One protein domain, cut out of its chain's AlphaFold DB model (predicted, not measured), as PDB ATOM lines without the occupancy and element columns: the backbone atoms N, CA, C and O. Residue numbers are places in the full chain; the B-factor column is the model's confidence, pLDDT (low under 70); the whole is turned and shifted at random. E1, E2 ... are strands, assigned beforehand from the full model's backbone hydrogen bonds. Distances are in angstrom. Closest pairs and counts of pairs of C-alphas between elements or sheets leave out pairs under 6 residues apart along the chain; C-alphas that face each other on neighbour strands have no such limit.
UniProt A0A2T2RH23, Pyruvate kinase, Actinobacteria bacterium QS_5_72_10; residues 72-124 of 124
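What this domain is: This is residues 72 to 124 of the 124 residues of the protein "Pyruvate kinase" of Actinobacteria bacterium QS_5_72_10 (UniProt A0A2T2RH23). There is little regular structure here: two short strands, E1 and E2, lie side by side in the middle, with the long loops of residues 72 to 90 and 95 to 109 around them. The printed part has 53 residues with no named helix; the class is all strand, with only 8 residues in named elements. The sheet, in order E1, E2, is parallel. The whole is only just compact, close to loose, with a radius of gyration of the C-alphas of 11.6 A, and spans 33 by 23 by 19 A.

Where its parts are: Find C-alpha 91 at (157.784, 180.665, 89.713); E1, residues 91 to 94, runs 9.6 A from there. E2, residues 110 to 113, runs 9.9 A to C-alpha 113 at (165.070, 183.803, 95.834).

How they stand to each other: Compare E1 with E2: they are parallel neighbours, their directions 26 degrees apart. C-alphas 91 and 110 face each other at 4.6 A. N 113 and O 93, 2.8 A apart, are within hydrogen-bond range.

The domain as a whole: The C-alphas farthest apart are those of Gly 80 and Trp 124, at 35.4 A. The printed part has no cut, and the link from E1 to E2 is long, 15 residues. Confidence is low, under 70, at residues 121 to 124.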
ATOM      1  N   ILE A  72     167.804 191.881  97.629       90.38
ATOM      2  CA  ILE A  72     167.054 190.691  97.224       90.38
ATOM      3  C   ILE A  72     167.733 190.151  95.966       90.38
ATOM      4  O   ILE A  72     167.890 190.875  94.982       90.38
ATOM      5  N   ARG A  73     168.194 188.901  96.014       91.81
ATOM      6  CA  ARG A  73     168.870 188.233  94.900       91.81
ATOM      7  C   ARG A  73     168.230 186.881  94.642       91.81
ATOM      8  O   ARG A  73     167.636 186.285  95.542       91.81
ATOM      9  N   LEU A  74     168.397 186.396  93.417       95.50
ATOM     10  CA  LEU A  74     168.207 184.979  93.161       95.50
ATOM     11  C   LEU A  74     169.224 184.171  93.979       95.50
ATOM     12  O   LEU A  74     170.306 184.669  94.306       95.50
ATOM     13  N   GLY A  75     168.851 182.940  94.304       94.56
ATOM     14  CA  GLY A  75     169.796 181.914  94.720       94.56
ATOM     15  C   GLY A  75     170.627 181.412  93.536       94.56
ATOM     16  O   GLY A  75     170.770 182.080  92.509       94.56
ATOM     17  N   VAL A  76     171.170 180.212  93.671       95.75
ATOM     18  CA  VAL A  76     171.970 179.553  92.646       95.75
ATOM     19  C   VAL A  76     171.089 179.130  91.473       95.75
ATOM     20  O   VAL A  76     170.020 178.546  91.640       95.75
ATOM     21  N   VAL A  77     171.563 179.445  90.270       95.25
ATOM     22  CA  VAL A  77     170.952 179.100  88.982       95.25
ATOM     23  C   VAL A  77     171.946 178.209  88.222       95.25
ATOM     24  O   VAL A  77     173.156 178.380  88.413       95.25
ATOM     25  N   PRO A  78     171.503 177.259  87.375       93.19
ATOM     26  CA  PRO A  78     172.409 176.395  86.626       93.19
ATOM     27  C   PRO A  78     173.367 177.201  85.745       93.19
ATOM     28  O   PRO A  78     173.031 178.293  85.293       93.19
ATOM     29  N   SER A  79     174.539 176.635  85.440       90.31
ATOM     30  CA  SER A  79     175.575 177.298  84.626       90.31
ATOM     31  C   SER A  79     175.057 177.782  83.258       90.31
ATOM     32  O   SER A  79     175.409 178.868  82.806       90.31
ATOM     33  N   GLY A  80     174.155 177.022  82.625       91.44
ATOM     34  CA  GLY A  80     173.503 177.403  81.364       91.44
ATOM     35  C   GLY A  80     172.367 178.426  81.503       91.44
ATOM     36  O   GLY A  80     171.759 178.802  80.503       91.44
ATOM     37  N   GLY A  81     172.068 178.867  82.725       92.44
ATOM     38  CA  GLY A  81     170.910 179.690  83.042       92.44
ATOM     39  C   GLY A  81     169.590 178.920  82.988       92.44
ATOM     40  O   GLY A  81     169.535 177.721  82.717       92.44
ATOM     41  N   VAL A  82     168.507 179.648  83.243       93.62
ATOM     42  CA  VAL A  82     167.131 179.202  83.005       93.62
ATOM     43  C   VAL A  82     166.567 180.085  81.902       93.62
ATOM     44  O   VAL A  82     166.600 181.312  82.009       93.62
ATOM     45  N   ARG A  83     166.097 179.472  80.813       92.94
ATOM     46  CA  ARG A  83     165.500 180.201  79.693       92.94
ATOM     47  C   ARG A  83     164.089 180.631  80.077       92.94
ATOM     48  O   ARG A  83     163.284 179.802  80.481       92.94
ATOM     49  N   LEU A  84     163.804 181.918  79.913       95.12
ATOM     50  CA  LEU A  84     162.463 182.477  80.022       95.12
ATOM     51  C   LEU A  84     162.019 182.951  78.636       95.12
ATOM     52  O   LEU A  84     162.851 183.394  77.837       95.12
ATOM     53  N   GLU A  85     160.727 182.831  78.360       94.38
ATOM     54  CA  GLU A  85     160.102 183.305  77.127       94.38
ATOM     55  C   GLU A  85     159.239 184.531  77.416       94.38
ATOM     56  O   GLU A  85     158.641 184.644  78.490       94.38
ATOM     57  N   ASP A  86     159.171 185.454  76.461       96.75
ATOM     58  CA  ASP A  86     158.350 186.655  76.590       96.75
ATOM     59  C   ASP A  86     156.872 186.273  76.742       96.75
ATOM     60  O   ASP A  86     156.325 185.499  75.959       96.75
ATOM     61  N   GLY A  87     156.223 186.811  77.776       96.31
ATOM     62  CA  GLY A  87     154.848 186.449  78.139       96.31
ATOM     63  C   GLY A  87     154.709 185.101  78.860       96.31
ATOM     64  O   GLY A  87     153.602 184.758  79.274       96.31
ATOM     65  N   GLY A  88     155.807 184.361  79.044       94.06
ATOM     66  CA  GLY A  88     155.849 183.127  79.819       94.06
ATOM     67  C   GLY A  88     155.716 183.364  81.325       94.06
ATOM     68  O   GLY A  88     155.987 184.449  81.844       94.06
ATOM     69  N   GLN A  89     155.296 182.322  82.038       95.69
ATOM     70  CA  GLN A  89     155.228 182.331  83.496       95.69
ATOM     71  C   GLN A  89     156.553 181.861  84.104       95.69
ATOM     72  O   GLN A  89     157.297 181.090  83.503       95.69
ATOM     73  N   VAL A  90     156.848 182.346  85.309       96.06
ATOM     74  CA  VAL A  90     158.000 181.921  86.110       96.06
ATOM     75  C   VAL A  90     157.596 181.881  87.578       96.06
ATOM     76  O   VAL A  90     156.939 182.798  88.077       96.06
ATOM     77  N   VAL A  91     158.004 180.828  88.276       95.44
ATOM     78  CA  VAL A  91     157.784 180.665  89.713       95.44
ATOM     79  C   VAL A  91     159.012 181.167  90.468       95.44
ATOM     80  O   VAL A  91     160.133 180.711  90.245       95.44
ATOM     81  N   LEU A  92     158.806 182.103  91.395       95.56
ATOM     82  CA  LEU A  92     159.837 182.539  92.335       95.56
ATOM     83  C   LEU A  92     159.640 181.822  93.669       95.56
ATOM     84  O   LEU A  92     158.606 181.980  94.314       95.56
ATOM     85  N   VAL A  93     160.644 181.060  94.096       95.19
ATOM     86  CA  VAL A  93     160.595 180.276  95.335       95.19
ATOM     87  C   VAL A  93     161.355 181.021  96.442       95.19
ATOM     88  O   VAL A  93     162.589 181.053  96.417       95.19
ATOM     89  N   PRO A  94     160.664 181.643  97.414       95.12
ATOM     90  CA  PRO A  94     161.291 182.480  98.435       95.12
ATOM     91  C   PRO A  94     162.047 181.684  99.501       95.12
ATOM     92  O   PRO A  94     161.689 180.558  99.845       95.12
ATOM     93  N   GLY A  95     163.064 182.314 100.092       93.56
ATOM     94  CA  GLY A  95     163.832 181.765 101.212       93.56
ATOM     95  C   GLY A  95     164.653 180.532 100.844       93.56
ATOM     96  O   GLY A  95     164.912 179.684 101.699       93.56
ATOM     97  N   ARG A  96     165.031 180.404  99.571       94.31
ATOM     98  CA  ARG A  96     165.839 179.299  99.057       94.31
ATOM     99  C   ARG A  96     167.100 179.845  98.411       94.31
ATOM    100  O   ARG A  96     167.052 180.807  97.651       94.31
ATOM    101  N   GLU A  97     168.223 179.201  98.701       95.12
ATOM    102  CA  GLU A  97     169.466 179.419  97.960       95.12
ATOM    103  C   GLU A  97     169.596 178.428  96.799       95.12
ATOM    104  O   GLU A  97     170.071 178.801  95.738       95.12
ATOM    105  N   HIS A  98     169.110 177.196  96.959       96.25
ATOM    106  CA  HIS A  98     169.198 176.140  95.953       96.25
ATOM    107  C   HIS A  98     167.821 175.513  95.713       96.25
ATOM    108  O   HIS A  98     167.020 175.408  96.648       96.25
ATOM    109  N   LEU A  99     167.565 175.081  94.475       94.75
ATOM    110  CA  LEU A  99     166.437 174.221  94.114       94.75
ATOM    111  C   LEU A  99     166.961 172.877  93.599       94.75
ATOM    112  O   LEU A  99     168.006 172.824  92.959       94.75
ATOM    113  N   GLU A 100     166.217 171.801  93.854       92.31
ATOM    114  CA  GLU A 100     166.499 170.477  93.275       92.31
ATOM    115  C   GLU A 100     166.147 170.428  91.780       92.31
ATOM    116  O   GLU A 100     166.811 169.752  90.998       92.31
ATOM    117  N   SER A 101     165.121 171.185  91.383       92.75
ATOM    118  CA  SER A 101     164.677 171.362  90.004       92.75
ATOM    119  C   SER A 101     164.387 172.836  89.739       92.75
ATOM    120  O   SER A 101     163.790 173.522  90.567       92.75
ATOM    121  N   HIS A 102     164.776 173.313  88.559       94.94
ATOM    122  CA  HIS A 102     164.434 174.647  88.048       94.94
ATOM    123  C   HIS A 102     163.201 174.630  87.137       94.94
ATOM    124  O   HIS A 102     162.990 175.542  86.339       94.94
ATOM    125  N   VAL A 103     162.406 173.571  87.250       93.19
ATOM    126  CA  VAL A 103     161.157 173.350  86.529       93.19
ATOM    127  C   VAL A 103     160.145 172.818  87.540       93.19
ATOM    128  O   VAL A 103     160.448 171.862  88.261       93.19
ATOM    129  N   ASP A 104     158.986 173.462  87.618       90.19
ATOM    130  CA  ASP A 104     157.866 173.057  88.466       90.19
ATOM    131  C   ASP A 104     157.081 171.888  87.833       90.19
ATOM    132  O   ASP A 104     157.347 171.475  86.702       90.19
ATOM    133  N   ALA A 105     156.117 171.323  88.560       86.50
ATOM    134  CA  ALA A 105     155.375 170.126  88.159       86.50
ATOM    135  C   ALA A 105     154.630 170.261  86.815       86.50
ATOM    136  O   ALA A 105     154.386 169.258  86.145       86.50
ATOM    137  N   ASP A 106     154.271 171.482  86.421       90.19
ATOM    138  CA  ASP A 106     153.579 171.804  85.170       90.19
ATOM    139  C   ASP A 106     154.527 172.194  84.019       90.19
ATOM    140  O   ASP A 106     154.070 172.498  82.917       90.19
ATOM    141  N   GLY A 107     155.844 172.156  84.245       91.62
ATOM    142  CA  GLY A 107     156.850 172.576  83.270       91.62
ATOM    143  C   GLY A 107     157.253 174.049  83.370       91.62
ATOM    144  O   GLY A 107     158.120 174.484  82.610       91.62
ATOM    145  N   THR A 108     156.677 174.821  84.295       95.06
ATOM    146  CA  THR A 108     156.998 176.243  84.458       95.06
ATOM    147  C   THR A 108     158.411 176.427  85.027       95.06
ATOM    148  O   THR A 108     158.770 175.769  86.007       95.06
ATOM    149  N   PRO A 109     159.240 177.335  84.475       96.81
ATOM    150  CA  PRO A 109     160.541 177.653  85.052       96.81
ATOM    151  C   PRO A 109     160.446 178.125  86.509       96.81
ATOM    152  O   PRO A 109     159.618 178.971  86.844       96.81
ATOM    153  N   ALA A 110     161.344 177.632  87.364       96.25
ATOM    154  CA  ALA A 110     161.406 177.968  88.784       96.25
ATOM    155  C   ALA A 110     162.780 178.534  89.180       96.25
ATOM    156  O   ALA A 110     163.836 177.994  88.825       96.25
ATOM    157  N   LEU A 111     162.777 179.627  89.950       97.12
ATOM    158  CA  LEU A 111     163.985 180.320  90.403       97.12
ATOM    159  C   LEU A 111     163.993 180.492  91.930       97.12
ATOM    160  O   LEU A 111     163.013 180.991  92.490       97.12
ATOM    161  N   PRO A 112     165.092 180.134  92.622       96.69
ATOM    162  CA  PRO A 112     165.228 180.408  94.047       96.69
ATOM    163  C   PRO A 112     165.424 181.906  94.282       96.69
ATOM    164  O   PRO A 112     166.160 182.561  93.545       96.69
ATOM    165  N   VAL A 113     164.825 182.442  95.341       96.00
ATOM    166  CA  VAL A 113     165.070 183.803  95.834       96.00
ATOM    167  C   VAL A 113     165.533 183.719  97.279       96.00
ATOM    168  O   VAL A 113     164.865 183.116  98.118       96.00
ATOM    169  N   THR A 114     166.653 184.362  97.608       93.56
ATOM    170  CA  THR A 114     167.250 184.271  98.953       93.56
ATOM    171  C   THR A 114     166.418 184.979 100.024       93.56
ATOM    172  O   THR A 114     166.533 184.689 101.215       93.56
ATOM    173  N   TYR A 115     165.537 185.890  99.616       93.06
ATOM    174  CA  TYR A 115     164.663 186.631 100.514       93.06
ATOM    175  C   TYR A 115     163.397 185.836 100.864       93.06
ATOM    176  O   TYR A 115     162.548 185.580 100.011       93.06
ATOM    177  N   HIS A 116     163.262 185.457 102.137       90.94
ATOM    178  CA  HIS A 116     162.173 184.603 102.627       90.94
ATOM    179  C   HIS A 116     160.792 185.274 102.624       90.94
ATOM    180  O   HIS A 116     159.785 184.592 102.460       90.94
ATOM    181  N   ALA A 117     160.731 186.598 102.783       90.25
ATOM    182  CA  ALA A 117     159.466 187.320 102.901       90.25
ATOM    183  C   ALA A 117     158.871 187.748 101.547       90.25
ATOM    184  O   ALA A 117     157.860 188.437 101.522       90.25
ATOM    185  N   LEU A 118     159.454 187.332 100.413       90.44
ATOM    186  CA  LEU A 118     159.014 187.786  99.085       90.44
ATOM    187  C   LEU A 118     157.537 187.474  98.792       90.44
ATOM    188  O   LEU A 118     156.858 188.290  98.181       90.44
ATOM    189  N   ALA A 119     157.049 186.302  99.209       88.31
ATOM    190  CA  ALA A 119     155.667 185.866  98.976       88.31
ATOM    191  C   ALA A 119     154.731 186.152 100.163       88.31
ATOM    192  O   ALA A 119     153.569 185.749 100.144       88.31
ATOM    193  N   GLN A 120     155.230 186.795 101.223       87.69
ATOM    194  CA  GLN A 120     154.398 187.129 102.370       87.69
ATOM    195  C   GLN A 120     153.523 188.332 102.011       87.69
ATOM    196  O   GLN A 120     154.016 189.381 101.602       87.69
ATOM    197  N   ALA A 121     152.206 188.172 102.149       66.94
ATOM    198  CA  ALA A 121     151.289 189.299 102.101       66.94
ATOM    199  C   ALA A 121     151.499 190.140 103.374       66.94
ATOM    200  O   ALA A 121     151.338 189.609 104.474       66.94
ATOM    201  N   ASN A 122     151.837 191.428 103.188       55.53
ATOM    202  CA  ASN A 122     152.198 192.490 104.159       55.53
ATOM    203  C   ASN A 122     153.732 192.657 104.332       55.53
ATOM    204  O   ASN A 122     154.418 191.687 104.622       55.53
ATOM    205  N   ALA A 123     154.362 193.834 104.197       44.72
ATOM    206  CA  ALA A 123     153.885 195.206 104.390       44.72
ATOM    207  C   ALA A 123     154.653 196.228 103.513       44.72
ATOM    208  O   ALA A 123     155.878 196.329 103.605       44.72
ATOM    209  N   TRP A 124     153.911 197.001 102.716       49.84
ATOM    210  CA  TRP A 124     154.244 198.388 102.372       49.84
ATOM    211  C   TRP A 124     153.277 199.291 103.131       49.84
ATOM    212  O   TRP A 124     152.108 198.862 103.284       49.84
TER     213      TRP A 124